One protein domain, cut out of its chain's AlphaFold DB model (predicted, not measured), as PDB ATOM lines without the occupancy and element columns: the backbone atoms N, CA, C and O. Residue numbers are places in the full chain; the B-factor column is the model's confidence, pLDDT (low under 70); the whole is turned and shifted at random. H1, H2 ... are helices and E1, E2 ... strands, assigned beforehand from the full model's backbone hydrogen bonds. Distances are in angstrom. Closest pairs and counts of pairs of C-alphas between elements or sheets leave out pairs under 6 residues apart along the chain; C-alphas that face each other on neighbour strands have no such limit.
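AT A GLANCE: This is residues 23 to 126 of the 130 residues of an uncharacterized protein of Nippostrongylus brasiliensis (UniProt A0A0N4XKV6). Look for a small two-stranded hairpin, E3 and E4, in the middle, with helix H1 on one side of it, and for a second hairpin, E1 and E2, that reaches away from them as an arm whose residues 86 to 91 stick out free. H2 crosses H1 steeply, and the short H3 is near H1; long links without named elements join H2 to H3 and H3 to the arm. The printed part has 104 residues, with three named helices and then four named strands in the order H1 H2 H3 E1 E2 E3 E4, and both two-stranded sheets are antiparallel. The class is mixed, helices and strands, with 51 residues, under half of those printed, in named elements. The whole is only just compact, close to loose, with a radius of gyration of the C-alphas of 15.4 A and spans of 46 by 35 by 25 A.

IN THESE COORDINATES: Find C-alpha 23 at (47.870, -45.013, 40.592); from there H1 runs through residues 23 to 36 over 19.9 A. Next come H2, residues 42 to 48, 10.0 A long, and H3, residues 61 to 65, 7.4 A long. Find C-alpha 80 at (28.625, -32.876, 52.102), where E1 begins; it takes residues 80 to 87 over 21.0 A, and E2 takes residues 90 to 96 over 19.6 A. E3, residues 103 to 107, measures 13.1 A, and E4, residues 121 to 125, measures 13.4 A and ends at C-alpha 125 at (32.796, -49.154, 52.253).

HOW THE PARTS SIT: Start at H1, which touches H2 at a steep tilt of 61 degrees, opposite ways; the closest C-alphas, of Thr 31 and Cys 45, are 5.0 A apart. H1 and H3 are close but not clearly touching, with C-alphas 26 and 64 closest at 7.3 A. In H1 and H2 every O i to N i+4 pair is within hydrogen-bond range; in H3 it is 0 of 1, beside 2 of 2 O i to N i+3 pairs. E1 and E2 form an antiparallel hairpin at 158 degrees, with N 85 and O 92 2.8 A apart. E3 and E4 form another at 163 degrees, with N 104 and O 124 2.8 A apart. The closest C-alphas of H1 and E3, Ala 32 and Leu 103, are 5.3 A apart. E2 and E3 are apart, and H1 is apart from E1 and E2.

THE WHOLE: The two C-alphas farthest apart, of Glu 59 and Asn 88, are 49.0 A from each other. The printed part has no cut from 23 to 126. Look for long links from H2 to H3, H3 to E1 and E3 to E4. The mean pLDDT of the printed part is 88.0, and no printed residue is under 70.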
ATOM      1  N   GLN A  23      47.943 -43.574  40.338       93.31
ATOM      2  CA  GLN A  23      47.870 -45.013  40.592       93.31
ATOM      3  C   GLN A  23      46.942 -45.367  41.761       93.31
ATOM      4  O   GLN A  23      46.163 -46.315  41.661       93.31
ATOM      5  N   GLN A  24      46.926 -44.571  42.831       93.31
ATOM      6  CA  GLN A  24      46.025 -44.803  43.959       93.31
ATOM      7  C   GLN A  24      44.577 -44.496  43.595       93.31
ATOM      8  O   GLN A  24      43.683 -45.270  43.936       93.31
ATOM      9  N   GLN A  25      44.334 -43.420  42.840       91.38
ATOM     10  CA  GLN A  25      43.004 -43.148  42.297       91.38
ATOM     11  C   GLN A  25      42.504 -44.342  41.473       91.38
ATOM     12  O   GLN A  25      41.357 -44.769  41.619       91.38
ATOM     13  N   CYS A  26      43.371 -44.940  40.653       93.69
ATOM     14  CA  CYS A  26      43.037 -46.132  39.882       93.69
ATOM     15  C   CYS A  26      42.814 -47.379  40.737       93.69
ATOM     16  O   CYS A  26      41.860 -48.126  40.496       93.69
ATOM     17  N   TRP A  27      43.631 -47.582  41.768       95.25
ATOM     18  CA  TRP A  27      43.452 -48.657  42.734       95.25
ATOM     19  C   TRP A  27      42.088 -48.579  43.419       95.25
ATOM     20  O   TRP A  27      41.310 -49.532  43.339       95.25
ATOM     21  N   PHE A  28      41.736 -47.421  43.978       93.44
ATOM     22  CA  PHE A  28      40.459 -47.235  44.661       93.44
ATOM     23  C   PHE A  28      39.262 -47.264  43.713       93.44
ATOM     24  O   PHE A  28      38.212 -47.796  44.075       93.44
ATOM     25  N   ARG A  29      39.405 -46.786  42.470       92.31
ATOM     26  CA  ARG A  29      38.367 -46.958  41.440       92.31
ATOM     27  C   ARG A  29      38.105 -48.431  41.146       92.31
ATOM     28  O   ARG A  29      36.943 -48.824  41.025       92.31
ATOM     29  N   CYS A  30      39.153 -49.247  41.026       93.75
ATOM     30  CA  CYS A  30      38.990 -50.687  40.851       93.75
ATOM     31  C   CYS A  30      38.292 -51.303  42.066       93.75
ATOM     32  O   CYS A  30      37.317 -52.037  41.896       93.75
ATOM     33  N   THR A  31      38.720 -50.952  43.282       93.94
ATOM     34  CA  THR A  31      38.118 -51.457  44.522       93.94
ATOM     35  C   THR A  31      36.637 -51.089  44.619       93.94
ATOM     36  O   THR A  31      35.813 -51.959  44.893       93.94
ATOM     37  N   ALA A  32      36.265 -49.846  44.303       91.56
ATOM     38  CA  ALA A  32      34.870 -49.410  44.269       91.56
ATOM     39  C   ALA A  32      34.036 -50.208  43.252       91.56
ATOM     40  O   ALA A  32      32.923 -50.623  43.561       91.56
ATOM     41  N   SER A  33      34.586 -50.478  42.063       90.50
ATOM     42  CA  SER A  33      33.934 -51.302  41.032       90.50
ATOM     43  C   SER A  33      33.763 -52.766  41.465       90.50
ATOM     44  O   SER A  33      32.736 -53.383  41.185       90.50
ATOM     45  N   CYS A  34      34.748 -53.327  42.169       91.94
ATOM     46  CA  CYS A  34      34.669 -54.668  42.747       91.94
ATOM     47  C   CYS A  34      33.550 -54.769  43.800       91.94
ATOM     48  O   CYS A  34      32.741 -55.699  43.752       91.94
ATOM     49  N   LEU A  35      33.457 -53.774  44.690       90.94
ATOM     50  CA  LEU A  35      32.424 -53.690  45.726       90.94
ATOM     51  C   LEU A  35      31.021 -53.480  45.140       90.94
ATOM     52  O   LEU A  35      30.076 -54.127  45.584       90.94
ATOM     53  N   ASP A  36      30.883 -52.635  44.114       87.94
ATOM     54  CA  ASP A  36      29.612 -52.401  43.408       87.94
ATOM     55  C   ASP A  36      29.063 -53.683  42.763       87.94
ATOM     56  O   ASP A  36      27.862 -53.943  42.763       87.94
ATOM     57  N   GLN A  37      29.958 -54.547  42.279       86.56
ATOM     58  CA  GLN A  37      29.602 -55.852  41.720       86.56
ATOM     59  C   GLN A  37      29.331 -56.925  42.792       86.56
ATOM     60  O   GLN A  37      29.125 -58.082  42.432       86.56
ATOM     61  N   GLN A  38      29.347 -56.563  44.084       75.81
ATOM     62  CA  GLN A  38      29.201 -57.461  45.240       75.81
ATOM     63  C   GLN A  38      30.174 -58.652  45.220       75.81
ATOM     64  O   GLN A  38      29.839 -59.758  45.643       75.81
ATOM     65  N   LYS A  39      31.392 -58.444  44.708       71.94
ATOM     66  CA  LYS A  39      32.361 -59.526  44.472       71.94
ATOM     67  C   LYS A  39      33.228 -59.903  45.676       71.94
ATOM     68  O   LYS A  39      34.157 -60.686  45.495       71.94
ATOM     69  N   GLY A  40      32.949 -59.390  46.872       79.94
ATOM     70  CA  GLY A  40      33.722 -59.746  48.059       79.94
ATOM     71  C   GLY A  40      33.719 -58.692  49.158       79.94
ATOM     72  O   GLY A  40      32.966 -57.717  49.119       79.94
ATOM     73  N   SER A  41      34.582 -58.917  50.146       90.75
ATOM     74  CA  SER A  41      34.887 -57.957  51.208       90.75
ATOM     75  C   SER A  41      35.783 -56.815  50.712       90.75
ATOM     76  O   SER A  41      36.376 -56.873  49.630       90.75
ATOM     77  N   ILE A  42      35.914 -55.763  51.525       90.75
ATOM     78  CA  ILE A  42      36.801 -54.635  51.217       90.75
ATOM     79  C   ILE A  42      38.255 -55.084  51.022       90.75
ATOM     80  O   ILE A  42      38.883 -54.673  50.049       90.75
ATOM     81  N   ASP A  43      38.753 -55.995  51.860       92.81
ATOM     82  CA  ASP A  43      40.134 -56.486  51.806       92.81
ATOM     83  C   ASP A  43      40.402 -57.325  50.552       92.81
ATOM     84  O   ASP A  43      41.451 -57.200  49.912       92.81
ATOM     85  N   GLU A  44      39.427 -58.140  50.142       94.19
ATOM     86  CA  GLU A  44      39.485 -58.913  48.897       94.19
ATOM     87  C   GLU A  44      39.512 -57.989  47.673       94.19
ATOM     88  O   GLU A  44      40.323 -58.176  46.758       94.19
ATOM     89  N   CYS A  45      38.675 -56.950  47.663       94.31
ATOM     90  CA  CYS A  45      38.653 -55.969  46.583       94.31
ATOM     91  C   CYS A  45      39.921 -55.096  46.558       94.31
ATOM     92  O   CYS A  45      40.434 -54.800  45.481       94.31
ATOM     93  N   LEU A  46      40.473 -54.708  47.711       94.06
ATOM     94  CA  LEU A  46      41.749 -53.986  47.789       94.06
ATOM     95  C   LEU A  46      42.899 -54.847  47.256       94.06
ATOM     96  O   LEU A  46      43.693 -54.378  46.437       94.06
ATOM     97  N   THR A  47      42.950 -56.117  47.660       95.56
ATOM     98  CA  THR A  47      43.990 -57.066  47.241       95.56
ATOM     99  C   THR A  47      43.912 -57.369  45.746       95.56
ATOM    100  O   THR A  47      44.909 -57.248  45.034       95.56
ATOM    101  N   SER A  48      42.729 -57.716  45.235       95.19
ATOM    102  CA  SER A  48      42.544 -58.060  43.816       95.19
ATOM    103  C   SER A  48      42.808 -56.880  42.871       95.19
ATOM    104  O   SER A  48      43.256 -57.075  41.740       95.19
ATOM    105  N   CYS A  49      42.605 -55.651  43.347       95.44
ATOM    106  CA  CYS A  49      42.867 -54.430  42.594       95.44
ATOM    107  C   CYS A  49      44.290 -53.880  42.742       95.44
ATOM    108  O   CYS A  49      44.612 -52.886  42.089       95.44
ATOM    109  N   LYS A  50      45.170 -54.506  43.537       95.31
ATOM    110  CA  LYS A  50      46.501 -53.958  43.853       95.31
ATOM    111  C   LYS A  50      47.367 -53.669  42.621       95.31
ATOM    112  O   LYS A  50      48.196 -52.770  42.659       95.31
ATOM    113  N   ARG A  51      47.130 -54.362  41.498       95.38
ATOM    114  CA  ARG A  51      47.816 -54.119  40.212       95.38
ATOM    115  C   ARG A  51      47.712 -52.672  39.711       95.38
ATOM    116  O   ARG A  51      48.566 -52.247  38.942       95.38
ATOM    117  N   TYR A  52      46.647 -51.964  40.089       95.44
ATOM    118  CA  TYR A  52      46.390 -50.589  39.664       95.44
ATOM    119  C   TYR A  52      47.177 -49.561  40.479       95.44
ATOM    120  O   TYR A  52      47.415 -48.469  39.976       95.44
ATOM    121  N   ASP A  53      47.653 -49.930  41.671       94.75
ATOM    122  CA  ASP A  53      48.578 -49.137  42.490       94.75
ATOM    123  C   ASP A  53      50.032 -49.323  42.016       94.75
ATOM    124  O   ASP A  53      50.944 -49.631  42.781       94.75
ATOM    125  N   ASN A  54      50.239 -49.240  40.703       94.00
ATOM    126  CA  ASN A  54      51.540 -49.361  40.064       94.00
ATOM    127  C   ASN A  54      51.815 -48.079  39.278       94.00
ATOM    128  O   ASN A  54      51.088 -47.767  38.338       94.00
ATOM    129  N   SER A  55      52.886 -47.365  39.617       93.00
ATOM    130  CA  SER A  55      53.289 -46.137  38.919       93.00
ATOM    131  C   SER A  55      53.639 -46.361  37.441       93.00
ATOM    132  O   SER A  55      53.582 -45.424  36.654       93.00
ATOM    133  N   GLN A  56      53.951 -47.599  37.047       94.38
ATOM    134  CA  GLN A  56      54.212 -48.012  35.663       94.38
ATOM    135  C   GLN A  56      52.966 -48.564  34.953       94.38
ATOM    136  O   GLN A  56      53.075 -49.156  33.880       94.38
ATOM    137  N   LEU A  57      51.772 -48.437  35.547       93.75
ATOM    138  CA  LEU A  57      50.534 -48.915  34.925       93.75
ATOM    139  C   LEU A  57      50.289 -48.245  33.562       93.75
ATOM    140  O   LEU A  57      49.846 -48.920  32.625       93.75
ATOM    141  N   CYS A  58      50.581 -46.947  33.487       93.88
ATOM    142  CA  CYS A  58      50.333 -46.061  32.359       93.88
ATOM    143  C   CYS A  58      51.597 -45.269  32.005       93.88
ATOM    144  O   CYS A  58      52.349 -44.862  32.888       93.88
ATOM    145  N   GLU A  59      51.798 -45.027  30.709       90.56
ATOM    146  CA  GLU A  59      52.959 -44.298  30.175       90.56
ATOM    147  C   GLU A  59      52.652 -42.819  29.890       90.56
ATOM    148  O   GLU A  59      53.569 -42.003  29.818       90.56
ATOM    149  N   ASP A  60      51.370 -42.457  29.761       90.12
ATOM    150  CA  ASP A  60      50.919 -41.106  29.434       90.12
ATOM    151  C   ASP A  60      49.746 -40.629  30.322       90.12
ATOM    152  O   ASP A  60      49.070 -41.438  30.968       90.12
ATOM    153  N   PRO A  61      49.496 -39.303  30.401       86.75
ATOM    154  CA  PRO A  61      48.379 -38.752  31.169       86.75
ATOM    155  C   PRO A  61      46.989 -39.297  30.775       86.75
ATOM    156  O   PRO A  61      46.252 -39.678  31.685       86.75
ATOM    157  N   PRO A  62      46.619 -39.419  29.480       89.44
ATOM    158  CA  PRO A  62      45.296 -39.919  29.083       89.44
ATOM    159  C   PRO A  62      44.987 -41.351  29.545       89.44
ATOM    160  O   PRO A  62      43.831 -41.683  29.809       89.44
ATOM    161  N   CYS A  63      45.996 -42.218  29.677       90.25
ATOM    162  CA  CYS A  63      45.798 -43.573  30.191       90.25
ATOM    163  C   CYS A  63      45.251 -43.588  31.630       90.25
ATOM    164  O   CYS A  63      44.462 -44.476  31.977       90.25
ATOM    165  N   TRP A  64      45.613 -42.605  32.462       90.19
ATOM    166  CA  TRP A  64      45.168 -42.528  33.858       90.19
ATOM    167  C   TRP A  64      43.673 -42.206  33.994       90.19
ATOM    168  O   TRP A  64      43.023 -42.721  34.906       90.19
ATOM    169  N   ASP A  65      43.076 -41.490  33.036       86.69
ATOM    170  CA  ASP A  65      41.631 -41.201  33.025       86.69
ATOM    171  C   ASP A  65      40.785 -42.485  32.961       86.69
ATOM    172  O   ASP A  65      39.712 -42.608  33.573       86.69
ATOM    173  N   HIS A  66      41.312 -43.495  32.272       88.94
ATOM    174  CA  HIS A  66      40.695 -44.808  32.114       88.94
ATOM    175  C   HIS A  66      41.383 -45.895  32.931       88.94
ATOM    176  O   HIS A  66      40.987 -47.053  32.837       88.94
ATOM    177  N   CYS A  67      42.382 -45.550  33.746       91.75
ATOM    178  CA  CYS A  67      43.170 -46.513  34.505       91.75
ATOM    179  C   CYS A  67      43.596 -47.705  33.643       91.75
ATOM    180  O   CYS A  67      43.334 -48.847  34.008       91.75
ATOM    181  N   LYS A  68      44.189 -47.437  32.472       90.75
ATOM    182  CA  LYS A  68      44.572 -48.419  31.443       90.75
ATOM    183  C   LYS A  68      43.412 -49.132  30.739       90.75
ATOM    184  O   LYS A  68      43.282 -49.016  29.526       90.75
ATOM    185  N   ASP A  69      42.607 -49.899  31.465       90.25
ATOM    186  CA  ASP A  69      41.592 -50.806  30.909       90.25
ATOM    187  C   ASP A  69      40.216 -50.687  31.587       90.25
ATOM    188  O   ASP A  69      39.302 -51.466  31.301       90.25
ATOM    189  N   MET A  70      40.034 -49.709  32.475       87.50
ATOM    190  CA  MET A  70      38.767 -49.490  33.159       87.50
ATOM    191  C   MET A  70      37.804 -48.621  32.348       87.50
ATOM    192  O   MET A  70      38.172 -47.777  31.528       87.50
ATOM    193  N   ARG A  71      36.509 -48.780  32.644       82.25
ATOM    194  CA  ARG A  71      35.481 -47.868  32.134       82.25
ATOM    195  C   ARG A  71      35.733 -46.435  32.632       82.25
ATOM    196  O   ARG A  71      36.287 -46.258  33.726       82.25
ATOM    197  N   PRO A  72      35.289 -45.417  31.868       77.38
ATOM    198  CA  PRO A  72      35.369 -44.025  32.293       77.38
ATOM    199  C   PRO A  72      34.792 -43.828  33.698       77.38
ATOM    200  O   PRO A  72      33.856 -44.526  34.101       77.38
ATOM    201  N   ARG A  73      35.357 -42.875  34.443       72.50
ATOM    202  CA  ARG A  73      34.911 -42.543  35.799       72.50
ATOM    203  C   ARG A  73      33.426 -42.191  35.756       72.50
ATOM    204  O   ARG A  73      33.025 -41.276  35.042       72.50
ATOM    205  N   ARG A  74      32.605 -42.899  36.538       74.62
ATOM    206  CA  ARG A  74      31.245 -42.435  36.808       74.62
ATOM    207  C   ARG A  74      31.372 -41.213  37.721       74.62
ATOM    208  O   ARG A  74      31.956 -41.354  38.798       74.62
ATOM    209  N   PRO A  75      30.881 -40.034  37.317       77.69
ATOM    210  CA  PRO A  75      30.905 -38.882  38.199       77.69
ATOM    211  C   PRO A  75      30.022 -39.176  39.413       77.69
ATOM    212  O   PRO A  75      28.865 -39.573  39.271       77.69
ATOM    213  N   VAL A  76      30.594 -39.000  40.599       79.88
ATOM    214  CA  VAL A  76      29.866 -38.954  41.868       79.88
ATOM    215  C   VAL A  76      29.840 -37.505  42.334       79.88
ATOM    216  O   VAL A  76      30.764 -36.743  42.048       79.88
ATOM    217  N   GLY A  77      28.754 -37.101  42.990       80.69
ATOM    218  CA  GLY A  77      28.659 -35.758  43.557       80.69
ATOM    219  C   GLY A  77      29.686 -35.542  44.675       80.69
ATOM    220  O   GLY A  77      30.202 -36.516  45.226       80.69
ATOM    221  N   PRO A  78      29.973 -34.283  45.043       82.12
ATOM    222  CA  PRO A  78      30.845 -33.999  46.173       82.12
ATOM    223  C   PRO A  78      30.208 -34.479  47.482       82.12
ATOM    224  O   PRO A  78      28.989 -34.372  47.664       82.12
ATOM    225  N   SER A  79      31.041 -34.948  48.408       83.44
ATOM    226  CA  SER A  79      30.637 -35.224  49.788       83.44
ATOM    227  C   SER A  79      30.210 -33.930  50.494       83.44
ATOM    228  O   SER A  79      30.776 -32.860  50.260       83.44
ATOM    229  N   LYS A  80      29.196 -34.015  51.361       87.81
ATOM    230  CA  LYS A  80      28.625 -32.876  52.102       87.81
ATOM    231  C   LYS A  80      28.450 -33.225  53.579       87.81
ATOM    232  O   LYS A  80      28.696 -34.355  53.985       87.81
ATOM    233  N   GLY A  81      28.070 -32.238  54.391       87.69
ATOM    234  CA  GLY A  81      27.709 -32.467  55.795       87.69
ATOM    235  C   GLY A  81      28.878 -32.858  56.703       87.69
ATOM    236  O   GLY A  81      28.641 -33.404  57.782       87.69
ATOM    237  N   PHE A  82      30.118 -32.585  56.273       86.69
ATOM    238  CA  PHE A  82      31.322 -32.863  57.053       86.69
ATOM    239  C   PHE A  82      31.275 -32.163  58.405       86.69
ATOM    240  O   PHE A  82      31.155 -30.940  58.494       86.69
ATOM    241  N   ARG A  83      31.414 -32.956  59.459       89.19
ATOM    242  CA  ARG A  83      31.520 -32.491  60.837       89.19
ATOM    243  C   ARG A  83      32.329 -33.482  61.656       89.19
ATOM    244  O   ARG A  83      32.416 -34.661  61.317       89.19
ATOM    245  N   VAL A  84      32.900 -32.995  62.748       86.62
ATOM    246  CA  VAL A  84      33.551 -33.841  63.746       86.62
ATOM    247  C   VAL A  84      32.603 -33.967  64.926       86.62
ATOM    248  O   VAL A  84      32.213 -32.966  65.524       86.62
ATOM    249  N   GLU A  85      32.217 -35.194  65.242       91.38
ATOM    250  CA  GLU A  85      31.462 -35.521  66.442       91.38
ATOM    251  C   GLU A  85      32.427 -36.074  67.487       91.38
ATOM    252  O   GLU A  85      33.201 -36.990  67.214       91.38
ATOM    253  N   GLN A  86      32.395 -35.508  68.689       86.06
ATOM    254  CA  GLN A  86      33.217 -35.970  69.800       86.06
ATOM    255  C   GLN A  86      32.335 -36.744  70.776       86.06
ATOM    256  O   GLN A  86      31.368 -36.204  71.313       86.06
ATOM    257  N   GLN A  87      32.661 -38.014  71.000       85.88
ATOM    258  CA  GLN A  87      31.992 -38.851  71.992       85.88
ATOM    259  C   GLN A  87      33.055 -39.526  72.859       85.88
ATOM    260  O   GLN A  87      33.856 -40.329  72.381       85.88
ATOM    261  N   ASN A  88      33.061 -39.196  74.153       86.56
ATOM    262  CA  ASN A  88      34.097 -39.607  75.106       86.56
ATOM    263  C   ASN A  88      35.509 -39.167  74.652       86.56
ATOM    264  O   ASN A  88      35.730 -37.993  74.364       86.56
ATOM    265  N   LEU A  89      36.462 -40.106  74.604       87.25
ATOM    266  CA  LEU A  89      37.846 -39.908  74.154       87.25
ATOM    267  C   LEU A  89      38.027 -40.138  72.642       87.25
ATOM    268  O   LEU A  89      39.160 -40.220  72.174       87.25
ATOM    269  N   SER A  90      36.931 -40.246  71.885       83.94
ATOM    270  CA  SER A  90      36.954 -40.504  70.445       83.94
ATOM    271  C   SER A  90      36.443 -39.301  69.657       83.94
ATOM    272  O   SER A  90      35.437 -38.685  70.017       83.94
ATOM    273  N   SER A  91      37.123 -39.011  68.550       83.38
ATOM    274  CA  SER A  91      36.690 -38.051  67.536       83.38
ATOM    275  C   SER A  91      36.285 -38.815  66.283       83.38
ATOM    276  O   SER A  91      37.092 -39.554  65.724       83.38
ATOM    277  N   THR A  92      35.051 -38.618  65.836       85.19
ATOM    278  CA  THR A  92      34.490 -39.280  64.657       85.19
ATOM    279  C   THR A  92      34.232 -38.244  63.576       85.19
ATOM    280  O   THR A  92      33.557 -37.244  63.813       85.19
ATOM    281  N   VAL A  93      34.744 -38.484  62.371       84.69
ATOM    282  CA  VAL A  93      34.392 -37.684  61.194       84.69
ATOM    283  C   VAL A  93      33.098 -38.237  60.612       84.69
ATOM    284  O   VAL A  93      33.015 -39.422  60.297       84.69
ATOM    285  N   VAL A  94      32.091 -37.379  60.470       87.56
ATOM    286  CA  VAL A  94      30.781 -37.739  59.923       87.56
ATOM    287  C   VAL A  94      30.494 -36.883  58.697       87.56
ATOM    288  O   VAL A  94      30.790 -35.689  58.687       87.56
ATOM    289  N   PHE A  95      29.918 -37.496  57.667       88.62
ATOM    290  CA  PHE A  95      29.547 -36.860  56.406       88.62
ATOM    291  C   PHE A  95      28.282 -37.512  55.838       88.62
ATOM    292  O   PHE A  95      27.905 -38.619  56.231       88.62
ATOM    293  N   ASP A  96      27.616 -36.813  54.924       88.94
ATOM    294  CA  ASP A  96      26.423 -37.312  54.249       88.94
ATOM    295  C   ASP A  96      26.810 -38.366  53.208       88.94
ATOM    296  O   ASP A  96      27.744 -38.171  52.424       88.94
ATOM    297  N   ALA A  97      26.061 -39.468  53.163       86.88
ATOM    298  CA  ALA A  97      26.260 -40.490  52.146       86.88
ATOM    299  C   ALA A  97      26.035 -39.904  50.741       86.88
ATOM    300  O   ALA A  97      25.013 -39.273  50.464       86.88
ATOM    301  N   VAL A  98      26.982 -40.151  49.840       87.75
ATOM    302  CA  VAL A  98      26.918 -39.760  48.433       87.75
ATOM    303  C   VAL A  98      26.163 -40.841  47.649       87.75
ATOM    304  O   VAL A  98      26.606 -41.993  47.609       87.75
ATOM    305  N   PRO A  99      25.031 -40.510  46.996       86.12
ATOM    306  CA  PRO A  99      24.295 -41.473  46.184       86.12
ATOM    307  C   PRO A  99      25.172 -42.101  45.096       86.12
ATOM    308  O   PRO A  99      25.800 -41.399  44.303       86.12
ATOM    309  N   GLY A 100      25.190 -43.436  45.047       83.69
ATOM    310  CA  GLY A 100      25.971 -44.204  44.074       83.69
ATOM    311  C   GLY A 100      27.457 -44.377  44.411       83.69
ATOM    312  O   GLY A 100      28.187 -44.913  43.580       83.69
ATOM    313  N   ALA A 101      27.916 -43.946  45.591       86.94
ATOM    314  CA  ALA A 101      29.265 -44.239  46.067       86.94
ATOM    315  C   ALA A 101      29.314 -45.592  46.799       86.94
ATOM    316  O   ALA A 101      28.604 -45.800  47.782       86.94
ATOM    317  N   SER A 102      30.194 -46.486  46.342       89.06
ATOM    318  CA  SER A 102      30.429 -47.808  46.956       89.06
ATOM    319  C   SER A 102      31.653 -47.824  47.886       89.06
ATOM    320  O   SER A 102      31.860 -48.774  48.641       89.06
ATOM    321  N   LEU A 103      32.471 -46.769  47.835       90.38
ATOM    322  CA  LEU A 103      33.724 -46.618  48.569       90.38
ATOM    323  C   LEU A 103      33.952 -45.142  48.910       90.38
ATOM    324  O   LEU A 103      33.714 -44.275  48.068       90.38
ATOM    325  N   TYR A 104      34.477 -44.879  50.103       89.25
ATOM    326  CA  TYR A 104      34.991 -43.584  50.532       89.25
ATOM    327  C   TYR A 104      36.458 -43.733  50.914       89.25
ATOM    328  O   TYR A 104      36.832 -44.687  51.596       89.25
ATOM    329  N   VAL A 105      37.266 -42.766  50.492       90.00
ATOM    330  CA  VAL A 105      38.665 -42.636  50.899       90.00
ATOM    331  C   VAL A 105      38.786 -41.319  51.648       90.00
ATOM    332  O   VAL A 105      38.466 -40.264  51.103       90.00
ATOM    333  N   VAL A 106      39.197 -41.388  52.909       87.00
ATOM    334  CA  VAL A 106      39.355 -40.227  53.784       87.00
ATOM    335  C   VAL A 106      40.841 -40.012  54.008       87.00
ATOM    336  O   VAL A 106      41.450 -40.722  54.802       87.00
ATOM    337  N   GLN A 107      41.430 -39.043  53.309       87.62
ATOM    338  CA  GLN A 107      42.798 -38.609  53.580       87.62
ATOM    339  C   GLN A 107      42.831 -37.642  54.758       87.62
ATOM    340  O   GLN A 107      41.959 -36.784  54.915       87.62
ATOM    341  N   TRP A 108      43.863 -37.761  55.582       85.81
ATOM    342  CA  TRP A 108      44.079 -36.869  56.708       85.81
ATOM    343  C   TRP A 108      45.550 -36.480  56.804       85.81
ATOM    344  O   TRP A 108      46.436 -37.145  56.277       85.81
ATOM    345  N   LYS A 109      45.806 -35.361  57.477       86.81
ATOM    346  CA  LYS A 109      47.155 -34.899  57.787       86.81
ATOM    347  C   LYS A 109      47.173 -34.225  59.148       86.81
ATOM    348  O   LYS A 109      46.148 -33.742  59.629       86.81
ATOM    349  N   LEU A 110      48.346 -34.165  59.768       85.25
ATOM    350  CA  LEU A 110      48.530 -33.393  60.995       85.25
ATOM    351  C   LEU A 110      48.410 -31.890  60.703       85.25
ATOM    352  O   LEU A 110      48.754 -31.432  59.615       85.25
ATOM    353  N   ALA A 111      47.971 -31.103  61.687       84.12
ATOM    354  CA  ALA A 111      47.775 -29.658  61.520       84.12
ATOM    355  C   ALA A 111      49.054 -28.912  61.089       84.12
ATOM    356  O   ALA A 111      48.986 -27.911  60.384       84.12
ATOM    357  N   ASN A 112      50.221 -29.414  61.493       88.19
ATOM    358  CA  ASN A 112      51.532 -28.875  61.133       88.19
ATOM    359  C   ASN A 112      52.133 -29.504  59.861       88.19
ATOM    360  O   ASN A 112      53.247 -29.145  59.482       88.19
ATOM    361  N   ALA A 113      51.441 -30.442  59.210       86.69
ATOM    362  CA  ALA A 113      51.917 -31.056  57.979       86.69
ATOM    363  C   ALA A 113      51.697 -30.118  56.783       86.69
ATOM    364  O   ALA A 113      50.593 -29.616  56.538       86.69
ATOM    365  N   ILE A 114      52.765 -29.916  56.009       84.50
ATOM    366  CA  ILE A 114      52.764 -29.036  54.834       84.50
ATOM    367  C   ILE A 114      51.886 -29.636  53.726       84.50
ATOM    368  O   ILE A 114      51.025 -28.943  53.189       84.50
ATOM    369  N   ALA A 115      52.030 -30.934  53.459       84.31
ATOM    370  CA  ALA A 115      51.281 -31.671  52.443       84.31
ATOM    371  C   ALA A 115      50.540 -32.870  53.052       84.31
ATOM    372  O   ALA A 115      50.848 -33.289  54.173       84.31
ATOM    373  N   PHE A 116      49.565 -33.405  52.318       85.12
ATOM    374  CA  PHE A 116      49.013 -34.723  52.612       85.12
ATOM    375  C   PHE A 116      50.058 -35.800  52.319       85.12
ATOM    376  O   PHE A 116      50.898 -35.655  51.432       85.12
ATOM    377  N   ASN A 117      50.019 -36.868  53.107       85.50
ATOM    378  CA  ASN A 117      50.798 -38.069  52.862       85.50
ATOM    379  C   ASN A 117      49.875 -39.082  52.180       85.50
ATOM    380  O   ASN A 117      48.776 -39.351  52.666       85.50
ATOM    381  N   ASP A 118      50.329 -39.654  51.072       81.56
ATOM    382  CA  ASP A 118      49.575 -40.616  50.275       81.56
ATOM    383  C   ASP A 118      49.330 -41.954  50.996       81.56
ATOM    384  O   ASP A 118      48.515 -42.751  50.544       81.56
ATOM    385  N   GLN A 119      49.967 -42.181  52.146       84.62
ATOM    386  CA  GLN A 119      49.745 -43.313  53.050       84.62
ATOM    387  C   GLN A 119      48.827 -42.976  54.237       84.62
ATOM    388  O   GLN A 119      48.445 -43.872  54.985       84.62
ATOM    389  N   GLN A 120      48.476 -41.701  54.446       89.00
ATOM    390  CA  GLN A 120      47.593 -41.263  55.533       89.00
ATOM    391  C   GLN A 120      46.152 -41.169  55.040       89.00
ATOM    392  O   GLN A 120      45.614 -40.089  54.787       89.00
ATOM    393  N   PHE A 121      45.530 -42.334  54.893       90.06
ATOM    394  CA  PHE A 121      44.133 -42.446  54.508       90.06
ATOM    395  C   PHE A 121      43.425 -43.566  55.262       90.06
ATOM    396  O   PHE A 121      44.045 -44.517  55.727       90.06
ATOM    397  N   GLU A 122      42.105 -43.457  55.322       89.19
ATOM    398  CA  GLU A 122      41.199 -44.508  55.767       89.19
ATOM    399  C   GLU A 122      40.255 -44.868  54.620       89.19
ATOM    400  O   GLU A 122      39.786 -43.990  53.888       89.19
ATOM    401  N   VAL A 123      39.972 -46.159  54.455       89.94
ATOM    402  CA  VAL A 123      39.060 -46.656  53.418       89.94
ATOM    403  C   VAL A 123      37.819 -47.227  54.082       89.94
ATOM    404  O   VAL A 123      37.899 -48.143  54.896       89.94
ATOM    405  N   VAL A 124      36.654 -46.708  53.703       87.75
ATOM    406  CA  VAL A 124      35.366 -47.142  54.249       87.75
ATOM    407  C   VAL A 124      34.448 -47.539  53.101       87.75
ATOM    408  O   VAL A 124      34.297 -46.802  52.129       87.75
ATOM    409  N   SER A 125      33.817 -48.706  53.206       83.75
ATOM    410  CA  SER A 125      32.796 -49.154  52.253       83.75
ATOM    411  C   SER A 125      31.413 -49.091  52.893       83.75
ATOM    412  O   SER A 125      31.255 -49.370  54.080       83.75
ATOM    413  N   TYR A 126      30.404 -48.721  52.103       71.12
ATOM    414  CA  TYR A 126      29.005 -48.808  52.510       71.12
ATOM    415  C   TYR A 126      28.306 -49.822  51.613       71.12
ATOM    416  O   TYR A 126      28.167 -49.611  50.410       71.12
TER     417      TYR A 126